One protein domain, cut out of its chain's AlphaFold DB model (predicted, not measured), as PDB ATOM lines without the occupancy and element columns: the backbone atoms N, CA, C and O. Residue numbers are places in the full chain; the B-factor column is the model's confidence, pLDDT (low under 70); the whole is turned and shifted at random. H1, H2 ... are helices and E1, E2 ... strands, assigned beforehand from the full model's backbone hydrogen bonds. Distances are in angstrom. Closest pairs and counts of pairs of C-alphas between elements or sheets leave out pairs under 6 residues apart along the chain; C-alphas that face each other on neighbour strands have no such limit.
ATOM      1  N   SER A   2     176.087  74.496 169.560       86.94
ATOM      2  CA  SER A   2     176.225  74.987 170.941       86.94
ATOM      3  C   SER A   2     174.884  75.255 171.633       86.94
ATOM      4  O   SER A   2     174.811  75.143 172.848       86.94
ATOM      5  N   ILE A   3     173.827  75.581 170.881       91.12
ATOM      6  CA  ILE A   3     172.489  75.865 171.425       91.12
ATOM      7  C   ILE A   3     171.849  74.610 172.035       91.12
ATOM      8  O   ILE A   3     171.376  74.666 173.163       91.12
ATOM      9  N   ILE A   4     171.913  73.469 171.340       91.38
ATOM     10  CA  ILE A   4     171.402  72.184 171.846       91.38
ATOM     11  C   ILE A   4     172.120  71.804 173.149       91.38
ATOM     12  O   ILE A   4     171.487  71.475 174.149       91.38
ATOM     13  N   VAL A   5     173.451  71.952 173.177       91.31
ATOM     14  CA  VAL A   5     174.249  71.727 174.393       91.31
ATOM     15  C   VAL A   5     173.840  72.693 175.507       91.31
ATOM     16  O   VAL A   5     173.755  72.289 176.663       91.31
ATOM     17  N   LYS A   6     173.560  73.962 175.190       90.75
ATOM     18  CA  LYS A   6     173.081  74.934 176.180       90.75
ATOM     19  C   LYS A   6     171.751  74.508 176.791       90.75
ATOM     20  O   LYS A   6     171.665  74.550 178.012       90.75
ATOM     21  N   PHE A   7     170.765  74.071 176.006       91.25
ATOM     22  CA  PHE A   7     169.501  73.575 176.564       91.25
ATOM     23  C   PHE A   7     169.735  72.403 177.520       91.25
ATOM     24  O   PHE A   7     169.320  72.482 178.678       91.25
ATOM     25  N   ALA A   8     170.507  71.397 177.100       90.31
ATOM     26  CA  ALA A   8     170.786  70.224 177.930       90.31
ATOM     27  C   ALA A   8     171.497  70.593 179.245       90.31
ATOM     28  O   ALA A   8     171.171  70.073 180.309       90.31
ATOM     29  N   ARG A   9     172.412  71.572 179.216       88.50
ATOM     30  CA  ARG A   9     173.057  72.094 180.437       88.50
ATOM     31  C   ARG A   9     172.086  72.790 181.387       88.50
ATOM     32  O   ARG A   9     172.379  72.852 182.578       88.50
ATOM     33  N   HIS A  10     170.968  73.303 180.884       87.38
ATOM     34  CA  HIS A  10     169.902  73.893 181.694       87.38
ATOM     35  C   HIS A  10     168.797  72.888 182.052       87.38
ATOM     36  O   HIS A  10     167.756  73.291 182.560       87.38
ATOM     37  N   GLY A  11     169.024  71.593 181.811       85.44
ATOM     38  CA  GLY A  11     168.081  70.530 182.156       85.44
ATOM     39  C   GLY A  11     166.981  70.314 181.122       85.44
ATOM     40  O   GLY A  11     166.045  69.570 181.386       85.44
ATOM     41  N   MET A  12     167.085  70.938 179.948       89.69
ATOM     42  CA  MET A  12     166.026  70.963 178.943       89.69
ATOM     43  C   MET A  12     166.485  70.342 177.626       89.69
ATOM     44  O   MET A  12     167.622  70.514 177.194       89.69
ATOM     45  N   ILE A  13     165.576  69.671 176.942       91.75
ATOM     46  CA  ILE A  13     165.748  69.186 175.575       91.75
ATOM     47  C   ILE A  13     164.618  69.797 174.758       91.75
ATOM     48  O   ILE A  13     163.492  69.900 175.240       91.75
ATOM     49  N   HIS A  14     164.918  70.260 173.545       91.69
ATOM     50  CA  HIS A  14     163.911  70.927 172.726       91.69
ATOM     51  C   HIS A  14     162.858  69.935 172.231       91.69
ATOM     52  O   HIS A  14     161.674  70.257 172.178       91.69
ATOM     53  N   GLY A  15     163.295  68.728 171.872       87.31
ATOM     54  CA  GLY A  15     162.437  67.648 171.413       87.31
ATOM     55  C   GLY A  15     162.133  67.769 169.926       87.31
ATOM     56  O   GLY A  15     162.220  66.770 169.224       87.31
ATOM     57  N   ASP A  16     161.795  68.958 169.432       91.56
ATOM     58  CA  ASP A  16     161.540  69.203 168.004       91.56
ATOM     59  C   ASP A  16     162.530  70.207 167.381       91.56
ATOM     60  O   ASP A  16     162.143  71.243 166.841       91.56
ATOM     61  N   PHE A  17     163.839  69.984 167.529       93.25
ATOM     62  CA  PHE A  17     164.851  70.913 167.010       93.25
ATOM     63  C   PHE A  17     165.116  70.705 165.507       93.25
ATOM     64  O   PHE A  17     166.065  70.030 165.102       93.25
ATOM     65  N   ASN A  18     164.278  71.313 164.670       90.38
ATOM     66  CA  ASN A  18     164.352  71.249 163.207       90.38
ATOM     67  C   ASN A  18     164.640  72.629 162.571       90.38
ATOM     68  O   ASN A  18     164.715  73.653 163.251       90.38
ATOM     69  N   GLU A  19     164.814  72.671 161.251       89.50
ATOM     70  CA  GLU A  19     165.095  73.897 160.493       89.50
ATOM     71  C   GLU A  19     163.960  74.932 160.498       89.50
ATOM     72  O   GLU A  19     164.216  76.108 160.241       89.50
ATOM     73  N   PHE A  20     162.727  74.527 160.801       90.06
ATOM     74  CA  PHE A  20     161.567  75.418 160.869       90.06
ATOM     75  C   PHE A  20     161.482  76.138 162.219       90.06
ATOM     76  O   PHE A  20     161.005  77.272 162.293       90.06
ATOM     77  N   ASN A  21     162.028  75.518 163.265       92.50
ATOM     78  CA  ASN A  21     162.063  76.051 164.625       92.50
ATOM     79  C   ASN A  21     163.298  76.928 164.899       92.50
ATOM     80  O   ASN A  21     163.499  77.407 166.018       92.50
ATOM     81  N   VAL A  22     164.115  77.189 163.869       90.69
ATOM     82  CA  VAL A  22     165.320  78.020 163.945       90.69
ATOM     83  C   VAL A  22     165.248  79.170 162.942       90.69
ATOM     84  O   VAL A  22     165.268  78.981 161.730       90.69
ATOM     85  N   MET A  23     165.244  80.399 163.451       88.00
ATOM     86  CA  MET A  23     165.277  81.616 162.644       88.00
ATOM     87  C   MET A  23     166.662  82.254 162.671       88.00
ATOM     88  O   MET A  23     167.274  82.395 163.729       88.00
ATOM     89  N   LEU A  24     167.129  82.710 161.510       87.25
ATOM     90  CA  LEU A  24     168.341  83.518 161.385       87.25
ATOM     91  C   LEU A  24     167.959  84.978 161.113       87.25
ATOM     92  O   LEU A  24     167.309  85.281 160.112       87.25
ATOM     93  N   LEU A  25     168.356  85.879 162.009       83.69
ATOM     94  CA  LEU A  25     168.138  87.319 161.864       83.69
ATOM     95  C   LEU A  25     169.188  87.958 160.944       83.69
ATOM     96  O   LEU A  25     170.275  87.416 160.750       83.69
ATOM     97  N   GLU A  26     168.904  89.162 160.432       82.31
ATOM     98  CA  GLU A  26     169.867  89.948 159.631       82.31
ATOM     99  C   GLU A  26     171.155  90.280 160.405       82.31
ATOM    100  O   GLU A  26     172.202  90.507 159.807       82.31
ATOM    101  N   SER A  27     171.086  90.276 161.738       81.38
ATOM    102  CA  SER A  27     172.218  90.443 162.654       81.38
ATOM    103  C   SER A  27     173.055  89.170 162.854       81.38
ATOM    104  O   SER A  27     173.881  89.140 163.763       81.38
ATOM    105  N   GLU A  28     172.820  88.115 162.062       81.44
ATOM    106  CA  GLU A  28     173.435  86.780 162.195       81.44
ATOM    107  C   GLU A  28     173.125  86.082 163.534       81.44
ATOM    108  O   GLU A  28     173.763  85.100 163.917       81.44
ATOM    109  N   GLN A  29     172.115  86.569 164.256       81.38
ATOM    110  CA  GLN A  29     171.640  85.954 165.488       81.38
ATOM    111  C   GLN A  29     170.666  84.818 165.188       81.38
ATOM    112  O   GLN A  29     169.738  84.968 164.392       81.38
ATOM    113  N   VAL A  30     170.875  83.691 165.867       86.56
ATOM    114  CA  VAL A  30     170.019  82.509 165.780       86.56
ATOM    115  C   VAL A  30     168.979  82.565 166.895       86.56
ATOM    116  O   VAL A  30     169.339  82.629 168.071       86.56
ATOM    117  N   VAL A  31     167.703  82.524 166.524       87.50
ATOM    118  CA  VAL A  31     166.559  82.504 167.440       87.50
ATOM    119  C   VAL A  31     165.863  81.157 167.315       87.50
ATOM    120  O   VAL A  31     165.522  80.740 166.213       87.50
ATOM    121  N   VAL A  32     165.656  80.485 168.443       90.38
ATOM    122  CA  VAL A  32     164.890  79.234 168.516       90.38
ATOM    123  C   VAL A  32     163.476  79.561 168.970       90.38
ATOM    124  O   VAL A  32     163.293  80.434 169.823       90.38
ATOM    125  N   ILE A  33     162.489  78.886 168.393       89.75
ATOM    126  CA  ILE A  33     161.074  79.029 168.732       89.75
ATOM    127  C   ILE A  33     160.423  77.660 168.935       89.75
ATOM    128  O   ILE A  33     161.036  76.640 168.664       89.75
ATOM    129  N   ASP A  34     159.159  77.684 169.353       87.44
ATOM    130  CA  ASP A  34     158.313  76.506 169.554       87.44
ATOM    131  C   ASP A  34     158.754  75.605 170.720       87.44
ATOM    132  O   ASP A  34     159.144  74.451 170.580       87.44
ATOM    133  N   PHE A  35     158.606  76.152 171.930       87.19
ATOM    134  CA  PHE A  35     158.936  75.483 173.191       87.19
ATOM    135  C   PHE A  35     157.853  74.592 173.860       87.19
ATOM    136  O   PHE A  35     158.149  74.054 174.927       87.19
ATOM    137  N   PRO A  36     156.610  74.396 173.360       81.56
ATOM    138  CA  PRO A  36     155.624  73.585 174.080       81.56
ATOM    139  C   PRO A  36     155.968  72.087 174.100       81.56
ATOM    140  O   PRO A  36     155.374  71.356 174.885       81.56
ATOM    141  N   GLN A  37     156.896  71.631 173.250       82.19
ATOM    142  CA  GLN A  37     157.344  70.234 173.164       82.19
ATOM    143  C   GLN A  37     158.663  69.969 173.906       82.19
ATOM    144  O   GLN A  37     159.238  68.890 173.754       82.19
ATOM    145  N   MET A  38     159.162  70.939 174.682       88.81
ATOM    146  CA  MET A  38     160.390  70.740 175.445       88.81
ATOM    147  C   MET A  38     160.198  69.664 176.513       88.81
ATOM    148  O   MET A  38     159.139  69.562 177.120       88.81
ATOM    149  N   VAL A  39     161.244  68.883 176.760       86.62
ATOM    150  CA  VAL A  39     161.242  67.799 177.749       86.62
ATOM    151  C   VAL A  39     162.420  67.944 178.703       86.62
ATOM    152  O   VAL A  39     163.467  68.480 178.334       86.62
ATOM    153  N   SER A  40     162.260  67.467 179.938       87.62
ATOM    154  CA  SER A  40     163.366  67.424 180.902       87.62
ATOM    155  C   SER A  40     164.455  66.444 180.449       87.62
ATOM    156  O   SER A  40     164.176  65.414 179.829       87.62
ATOM    157  N   ILE A  41     165.705  66.742 180.809       87.38
ATOM    158  CA  ILE A  41     166.842  65.828 180.647       87.38
ATOM    159  C   ILE A  41     166.720  64.553 181.498       87.38
ATOM    160  O   ILE A  41     167.335  63.544 181.162       87.38
ATOM    161  N   ASP A  42     165.921  64.583 182.566       84.00
ATOM    162  CA  ASP A  42     165.708  63.438 183.461       84.00
ATOM    163  C   ASP A  42     164.615  62.482 182.943       84.00
ATOM    164  O   ASP A  42     164.322  61.461 183.563       84.00
ATOM    165  N   HIS A  43     163.996  62.794 181.799       84.94
ATOM    166  CA  HIS A  43     162.983  61.946 181.179       84.94
ATOM    167  C   HIS A  43     163.582  60.598 180.726       84.94
ATOM    168  O   HIS A  43     164.682  60.556 180.180       84.94
ATOM    169  N   GLU A  44     162.839  59.491 180.850       85.44
ATOM    170  CA  GLU A  44     163.322  58.139 180.490       85.44
ATOM    171  C   GLU A  44     163.856  58.062 179.047       85.44
ATOM    172  O   GLU A  44     164.893  57.462 178.770       85.44
ATOM    173  N   ASN A  45     163.167  58.744 178.128       86.12
ATOM    174  CA  ASN A  45     163.534  58.849 176.712       86.12
ATOM    175  C   ASN A  45     164.382  60.091 176.367       86.12
ATOM    176  O   ASN A  45     164.504  60.427 175.189       86.12
ATOM    177  N   ALA A  46     164.954  60.799 177.348       88.06
ATOM    178  CA  ALA A  46     165.721  62.030 177.118       88.06
ATOM    179  C   ALA A  46     166.838  61.837 176.084       88.06
ATOM    180  O   ALA A  46     167.002  62.654 175.180       88.06
ATOM    181  N   GLN A  47     167.555  60.713 176.152       92.00
ATOM    182  CA  GLN A  47     168.615  60.413 175.197       92.00
ATOM    183  C   GLN A  47     168.102  60.316 173.755       92.00
ATOM    184  O   GLN A  47     168.712  60.885 172.857       92.00
ATOM    185  N   TYR A  48     166.950  59.676 173.542       91.94
ATOM    186  CA  TYR A  48     166.332  59.587 172.221       91.94
ATOM    187  C   TYR A  48     165.962  60.970 171.668       91.94
ATOM    188  O   TYR A  48     166.262  61.270 170.514       91.94
ATOM    189  N   TYR A  49     165.345  61.831 172.486       93.06
ATOM    190  CA  TYR A  49     164.977  63.184 172.059       93.06
ATOM    191  C   TYR A  49     166.198  64.052 171.754       93.06
ATOM    192  O   TYR A  49     166.207  64.773 170.760       93.06
ATOM    193  N   PHE A  50     167.248  63.949 172.571       94.38
ATOM    194  CA  PHE A  50     168.491  64.676 172.344       94.38
ATOM    195  C   PHE A  50     169.188  64.229 171.051       94.38
ATOM    196  O   PHE A  50     169.591  65.065 170.241       94.38
ATOM    197  N   ASP A  51     169.307  62.917 170.839       93.44
ATOM    198  CA  ASP A  51     169.942  62.366 169.641       93.44
ATOM    199  C   ASP A  51     169.139  62.730 168.379       93.44
ATOM    200  O   ASP A  51     169.735  63.082 167.358       93.44
ATOM    201  N   ARG A  52     167.799  62.763 168.471       93.00
ATOM    202  CA  ARG A  52     166.909  63.251 167.406       93.00
ATOM    203  C   ARG A  52     167.180  64.712 167.053       93.00
ATOM    204  O   ARG A  52     167.378  65.014 165.879       93.00
ATOM    205  N   ASP A  53     167.238  65.600 168.046       94.31
ATOM    206  CA  ASP A  53     167.535  67.026 167.840       94.31
ATOM    207  C   ASP A  53     168.896  67.221 167.139       94.31
ATOM    208  O   ASP A  53     169.036  68.023 166.209       94.31
ATOM    209  N   VAL A  54     169.917  66.457 167.543       93.69
ATOM    210  CA  VAL A  54     171.247  66.485 166.911       93.69
ATOM    211  C   VAL A  54     171.190  65.974 165.469       93.69
ATOM    212  O   VAL A  54     171.773  66.589 164.571       93.69
ATOM    213  N   GLU A  55     170.495  64.865 165.226       93.00
ATOM    214  CA  GLU A  55     170.389  64.245 163.906       93.00
ATOM    215  C   GLU A  55     169.611  65.107 162.907       93.00
ATOM    216  O   GLU A  55     170.038  65.223 161.753       93.00
ATOM    217  N   CYS A  56     168.541  65.777 163.342       92.56
ATOM    218  CA  CYS A  56     167.793  66.738 162.528       92.56
ATOM    219  C   CYS A  56     168.718  67.833 161.984       92.56
ATOM    220  O   CYS A  56     168.784  68.051 160.769       92.56
ATOM    221  N   VAL A  57     169.531  68.448 162.850       91.94
ATOM    222  CA  VAL A  57     170.507  69.465 162.427       91.94
ATOM    223  C   VAL A  57     171.539  68.876 161.470       91.94
ATOM    224  O   VAL A  57     171.814  69.463 160.424       91.94
ATOM    225  N   ARG A  58     172.120  67.715 161.787       92.06
ATOM    226  CA  ARG A  58     173.134  67.087 160.920       92.06
ATOM    227  C   ARG A  58     172.584  66.802 159.531       92.06
ATOM    228  O   ARG A  58     173.215  67.152 158.534       92.06
ATOM    229  N   THR A  59     171.401  66.208 159.470       91.69
ATOM    230  CA  THR A  59     170.743  65.838 158.219       91.69
ATOM    231  C   THR A  59     170.414  67.072 157.390       91.69
ATOM    232  O   THR A  59     170.702  67.090 156.193       91.69
ATOM    233  N   PHE A  60     169.902  68.134 158.015       91.50
ATOM    234  CA  PHE A  60     169.622  69.397 157.336       91.50
ATOM    235  C   PHE A  60     170.884  70.011 156.712       91.50
ATOM    236  O   PHE A  60     170.910  70.313 155.515       91.50
ATOM    237  N   PHE A  61     171.967  70.143 157.486       91.25
ATOM    238  CA  PHE A  61     173.214  70.732 156.985       91.25
ATOM    239  C   PHE A  61     173.886  69.870 155.909       91.25
ATOM    240  O   PHE A  61     174.430  70.403 154.936       91.25
ATOM    241  N   LYS A  62     173.788  68.544 156.035       92.12
ATOM    242  CA  LYS A  62     174.275  67.602 155.029       92.12
ATOM    243  C   LYS A  62     173.497  67.715 153.723       92.12
ATOM    244  O   LYS A  62     174.115  67.804 152.668       92.12
ATOM    245  N   ARG A  63     172.162  67.766 153.778       91.69
ATOM    246  CA  ARG A  63     171.307  67.874 152.583       91.69
ATOM    247  C   ARG A  63     171.451  69.226 151.887       91.69
ATOM    248  O   ARG A  63     171.594  69.263 150.672       91.69
ATOM    249  N   LYS A  64     171.435  70.326 152.645       90.19
ATOM    250  CA  LYS A  64     171.353  71.679 152.072       90.19
ATOM    251  C   LYS A  64     172.705  72.293 151.717       90.19
ATOM    252  O   LYS A  64     172.807  73.043 150.749       90.19
ATOM    253  N   PHE A  65     173.746  71.988 152.490       89.94
ATOM    254  CA  PHE A  65     175.067  72.611 152.342       89.94
ATOM    255  C   PHE A  65     176.183  71.607 152.048       89.94
ATOM    256  O   PHE A  65     177.341  72.008 151.936       89.94
ATOM    257  N   ASN A  66     175.855  70.314 151.929       90.38
ATOM    258  CA  ASN A  66     176.826  69.230 151.773       90.38
ATOM    259  C   ASN A  66     177.923  69.270 152.858       90.38
ATOM    260  O   ASN A  66     179.089  68.954 152.607       90.38
ATOM    261  N   TYR A  67     177.532  69.703 154.061       89.25
ATOM    262  CA  TYR A  67     178.385  69.807 155.236       89.25
ATOM    263  C   TYR A  67     178.087  68.637 156.171       89.25
ATOM    264  O   TYR A  67     176.974  68.518 156.677       89.25
ATOM    265  N   ASP A  68     179.085  67.788 156.401       85.62
ATOM    266  CA  ASP A  68     179.014  66.692 157.366       85.62
ATOM    267  C   ASP A  68     180.012  66.982 158.492       85.62
ATOM    268  O   ASP A  68     181.187  67.246 158.226       85.62
ATOM    269  N   SER A  69     179.534  66.998 159.738       82.88
ATOM    270  CA  SER A  69     180.401  67.128 160.908       82.88
ATOM    271  C   SER A  69     180.582  65.767 161.564       82.88
ATOM    272  O   SER A  69     179.610  65.140 161.992       82.88
ATOM    273  N   ASP A  70     181.841  65.352 161.695       81.12
ATOM    274  CA  ASP A  70     182.215  64.142 162.435       81.12
ATOM    275  C   ASP A  70     182.071  64.332 163.954       81.12
ATOM    276  O   ASP A  70     181.890  63.366 164.690       81.12
ATOM    277  N   ASP A  71     182.129  65.584 164.415       85.69
ATOM    278  CA  ASP A  71     182.024  65.963 165.821       85.69
ATOM    279  C   ASP A  71     180.601  66.447 166.138       85.69
ATOM    280  O   ASP A  71     180.109  67.417 165.547       85.69
ATOM    281  N   TYR A  72     179.920  65.741 167.038       87.88
ATOM    282  CA  TYR A  72     178.573  66.061 167.499       87.88
ATOM    283  C   TYR A  72     178.426  65.696 168.981       87.88
ATOM    284  O   TYR A  72     178.983  64.693 169.427       87.88
ATOM    285  N   PRO A  73     177.688  66.509 169.755       90.31
ATOM    286  CA  PRO A  73     177.567  66.300 171.186       90.31
ATOM    287  C   PRO A  73     176.736  65.051 171.477       90.31
ATOM    288  O   PRO A  73     175.778  64.763 170.760       90.31
ATOM    289  N   LYS A  74     177.066  64.357 172.565       91.12
ATOM    290  CA  LYS A  74     176.236  63.293 173.140       91.12
ATOM    291  C   LYS A  74     175.713  63.715 174.496       91.12
ATOM    292  O   LYS A  74     176.428  64.370 175.252       91.12
ATOM    293  N   LEU A  75     174.509  63.267 174.840       88.31
ATOM    294  CA  LEU A  75     173.889  63.623 176.115       88.31
ATOM    295  C   LEU A  75     174.764  63.239 177.320       88.31
ATOM    296  O   LEU A  75     174.924  64.027 178.245       88.31
ATOM    297  N   SER A  76     175.415  62.074 177.262       88.25
ATOM    298  CA  SER A  76     176.314  61.568 178.311       88.25
ATOM    299  C   SER A  76     177.555  62.429 178.565       88.25
ATOM    300  O   SER A  76     178.193  62.294 179.604       88.25
ATOM    301  N   GLU A  77     177.947  63.268 177.606       87.56
ATOM    302  CA  GLU A  77     179.131  64.134 177.703       87.56
ATOM    303  C   GLU A  77     178.785  65.511 178.293       87.56
ATOM    304  O   GLU A  77     179.672  66.324 178.561       87.56
ATOM    305  N   ILE A  78     177.495  65.789 178.505       87.06
ATOM    306  CA  ILE A  78     177.002  67.087 178.950       87.06
ATOM    307  C   ILE A  78     176.772  67.058 180.459       87.06
ATOM    308  O   ILE A  78     175.924  66.336 180.971       87.06
ATOM    309  N   SER A  79     177.496  67.915 181.182       84.12
ATOM    310  CA  SER A  79     177.233  68.168 182.599       84.12
ATOM    311  C   SER A  79     176.123  69.204 182.755       84.12
ATOM    312  O   SER A  79     176.274  70.353 182.316       84.12
ATOM    313  N   ARG A  80     175.043  68.821 183.438       81.81
ATOM    314  CA  ARG A  80     173.981  69.740 183.864       81.81
ATOM    315  C   ARG A  80     174.550  70.802 184.809       81.81
ATOM    316  O   ARG A  80     175.384  70.499 185.660       81.81
ATOM    317  N   LYS A  81     174.127  72.050 184.613       79.75
ATOM    318  CA  LYS A  81     174.483  73.219 185.433       79.75
ATOM    319  C   LYS A  81     173.260  73.863 186.089       79.75
ATOM    320  O   LYS A  81     173.385  74.372 187.195       79.75
ATOM    321  N   TYR A  82     172.108  73.842 185.418       74.25
ATOM    322  CA  TYR A  82     170.869  74.464 185.892       74.25
ATOM    323  C   TYR A  82     169.675  73.517 185.723       74.25
ATOM    324  O   TYR A  82     169.742  72.563 184.945       74.25
ATOM    325  N   ASN A  83     168.588  73.807 186.443       77.81
ATOM    326  CA  ASN A  83     167.381  72.979 186.514       77.81
ATOM    327  C   ASN A  83     166.149  73.766 186.033       77.81
ATOM    328  O   ASN A  83     165.180  73.947 186.771       77.81
ATOM    329  N   MET A  84     166.212  74.293 184.809       79.62
ATOM    330  CA  MET A  84     165.135  75.109 184.232       79.62
ATOM    331  C   MET A  84     163.866  74.287 183.975       79.62
ATOM    332  O   MET A  84     162.757  74.801 184.052       79.62
ATOM    333  N   ASP A  85     164.021  72.997 183.722       77.25
ATOM    334  CA  ASP A  85     162.948  72.008 183.661       77.25
ATOM    335  C   ASP A  85     162.109  71.931 184.941       77.25
ATOM    336  O   ASP A  85     160.893  71.756 184.857       77.25
ATOM    337  N   VAL A  86     162.727  72.125 186.111       72.88
ATOM    338  CA  VAL A  86     162.024  72.179 187.403       72.88
ATOM    339  C   VAL A  86     161.282  73.507 187.571       72.88
ATOM    340  O   VAL A  86     160.169  73.532 188.090       72.88
ATOM    341  N   GLU A  87     161.871  74.616 187.116       70.88
ATOM    342  CA  GLU A  87     161.233  75.940 187.161       70.88
ATOM    343  C   GLU A  87     160.037  76.053 186.207       70.88
ATOM    344  O   GLU A  87     159.044  76.704 186.532       70.88
ATOM    345  N   LEU A  88     160.138  75.417 185.037       68.19
ATOM    346  CA  LEU A  88     159.128  75.451 183.980       68.19
ATOM    347  C   LEU A  88     158.122  74.293 184.047       68.19
ATOM    348  O   LEU A  88     157.185  74.282 183.254       68.19
ATOM    349  N   GLU A  89     158.306  73.333 184.962       66.94
ATOM    350  CA  GLU A  89     157.519  72.088 185.043       66.94
ATOM    351  C   GLU A  89     157.449  71.364 183.677       66.94
ATOM    352  O   GLU A  89     156.402  70.876 183.248       66.94
ATOM    353  N   ALA A  90     158.584  71.329 182.971       54.44
ATOM    354  CA  ALA A  90     158.641  71.198 181.515       54.44
ATOM    355  C   ALA A  90     158.121  69.882 180.915       54.44
ATOM    356  O   ALA A  90     157.873  69.828 179.722       54.44
ATOM    357  N   SER A  91     157.871  68.830 181.687       49.28
ATOM    358  CA  SER A  91     157.046  67.723 181.196       49.28
ATOM    359  C   SER A  91     156.428  66.978 182.368       49.28
ATOM    360  O   SER A  91     157.021  66.048 182.908       49.28
ATOM    361  N   GLY A  92     155.243  67.413 182.798       50.31
ATOM    362  CA  GLY A  92     154.319  66.615 183.614       50.31
ATOM    363  C   GLY A  92     154.765  66.243 185.031       50.31
ATOM    364  O   GLY A  92     153.966  65.666 185.762       50.31
ATOM    365  N   PHE A  93     155.980  66.587 185.457       47.88
ATOM    366  CA  PHE A  93     156.489  66.270 186.786       47.88
ATOM    367  C   PHE A  93     155.935  67.265 187.809       47.88
ATOM    368  O   PHE A  93     156.584  68.214 188.242       47.88
ATOM    369  N   THR A  94     154.661  67.082 188.154       55.66
ATOM    370  CA  THR A  94     154.042  67.848 189.235       55.66
ATOM    371  C   THR A  94     154.808  67.588 190.533       55.66
ATOM    372  O   THR A  94     155.262  66.471 190.783       55.66
ATOM    373  N   LYS A  95     154.887  68.576 191.429       55.94
ATOM    374  CA  LYS A  95     155.464  68.389 192.780       55.94
ATOM    375  C   LYS A  95     154.836  67.209 193.539       55.94
ATOM    376  O   LYS A  95     155.444  66.669 194.452       55.94
ATOM    377  N   GLN A  96     153.619  66.808 193.165       53.56
ATOM    378  CA  GLN A  96     152.949  65.612 193.671       53.56
ATOM    379  C   GLN A  96     153.536  64.305 193.133       53.56
ATOM    380  O   GLN A  96     153.693  63.384 193.924       53.56
ATOM    381  N   MET A  97     153.930  64.233 191.858       55.59
ATOM    382  CA  MET A  97     154.643  63.074 191.304       55.59
ATOM    383  C   MET A  97     156.021  62.888 191.935       55.59
ATOM    384  O   MET A  97     156.404  61.756 192.194       55.59
ATOM    385  N   ASP A  98     156.714  63.977 192.270       52.88
ATOM    386  CA  ASP A  98     158.005  63.931 192.967       52.88
ATOM    387  C   ASP A  98     157.855  63.416 194.414       52.88
ATOM    388  O   ASP A  98     158.592  62.549 194.889       52.88
ATOM    389  N   ILE A  99     156.819  63.882 195.121       57.41
ATOM    390  CA  ILE A  99     156.465  63.382 196.458       57.41
ATOM    391  C   ILE A  99     156.044  61.906 196.400       57.41
ATOM    392  O   ILE A  99     156.445  61.131 197.269       57.41
ATOM    393  N   ASP A 100     155.259  61.502 195.399       54.19
ATOM    394  CA  ASP A 100     154.810  60.116 195.243       54.19
ATOM    395  C   ASP A 100     155.945  59.174 194.812       54.19
ATOM    396  O   ASP A 100     156.002  58.051 195.320       54.19
ATOM    397  N   LEU A 101     156.900  59.621 193.983       53.81
ATOM    398  CA  LEU A 101     158.108  58.853 193.650       53.81
ATOM    399  C   LEU A 101     158.975  58.621 194.890       53.81
ATOM    400  O   LEU A 101     159.338  57.482 195.181       53.81
ATOM    401  N   ASN A 102     159.253  59.681 195.653       55.00
ATOM    402  CA  ASN A 102     160.054  59.595 196.877       55.00
ATOM    403  C   ASN A 102     159.377  58.693 197.921       55.00
ATOM    404  O   ASN A 102     160.014  57.850 198.549       55.00
ATOM    405  N   LYS A 103     158.048  58.772 198.032       52.97
ATOM    406  CA  LYS A 103     157.257  57.917 198.923       52.97
ATOM    407  C   LYS A 103     157.199  56.457 198.457       52.97
ATOM    408  O   LYS A 103     157.158  55.554 199.296       52.97
ATOM    409  N   ALA A 104     157.204  56.197 197.150       51.59
ATOM    410  CA  ALA A 104     157.315  54.850 196.586       51.59
ATOM    411  C   ALA A 104     158.716  54.249 196.809       51.59
ATOM    412  O   ALA A 104     158.832  53.060 197.116       51.59
ATOM    413  N   TYR A 105     159.758  55.080 196.727       47.75
ATOM    414  CA  TYR A 105     161.147  54.705 196.994       47.75
ATOM    415  C   TYR A 105     161.360  54.337 198.472       47.75
ATOM    416  O   TYR A 105     161.871  53.259 198.773       47.75
ATOM    417  N   ASP A 106     160.845  55.158 199.393       47.59
ATOM    418  CA  ASP A 106     160.915  54.925 200.843       47.59
ATOM    419  C   ASP A 106     160.092  53.713 201.313       47.59
ATOM    420  O   ASP A 106     160.393  53.096 202.336       47.59
ATOM    421  N   SER A 107     159.032  53.356 200.579       54.69
ATOM    422  CA  SER A 107     158.151  52.230 200.919       54.69
ATOM    423  C   SER A 107     158.521  50.911 200.233       54.69
ATOM    424  O   SER A 107     157.926  49.878 200.553       54.69
ATOM    425  N   GLY A 108     159.507  50.909 199.326       43.62
ATOM    426  CA  GLY A 108     160.037  49.703 198.678       43.62
ATOM    427  C   GLY A 108     159.033  48.939 197.805       43.62
ATOM    428  O   GLY A 108     159.254  47.764 197.507       43.62
TER     429      GLY A 108
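What this domain is: This is residues 2 to 108 of the 265 residues of the protein "Serine/threonine-protein kinase RIO2 (inferred by orthology to a human protein)" of Nippostrongylus brasiliensis (UniProt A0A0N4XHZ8). Long helix H2 and shorter H1 run side by side in opposite ways, with a small strand hairpin, E1 and E2, toward one end; at the other, residues 96 to 108, mostly H4, stick out. The 107 printed residues run H1, E1, E2, H2, H3, H4, with one antiparallel sheet, E1 - E2; the class is mostly helix, with under half in named elements. The whole is loose, radius of gyration of the C-alphas 16.2 A, spanning 55 by 28 by 21 A.

How they stand to each other: Look first at E1, residues 22 to 24, and E2, residues 30 to 32, a hairpin: N 23 and O 31 are within hydrogen-bond range at 2.8 A. H2, residues 46 to 65, and H1, residues 2 to 9, are close but not clearly touching; their closest C-alphas, Val 54 and Ile 4, are 7.5 A apart. H3, residues 84 to 88, is near H1, while H4, residues 95 to 107, is apart from H2. Every O i to N i+4 pair is within hydrogen-bond range in H1, H2, H3 and H4.

Where its parts are: Find C-alpha 46 at (165.721, 62.030, 177.118); H2 runs 28.5 A from there. H4 runs 18.3 A to C-alpha 107 at (158.151, 52.230, 200.919).

The domain as a whole: The printed part has no cut; links H1 to E1, E2 to H2 and H2 to H3 are long. Residues 88 to 108 have pLDDT under 70.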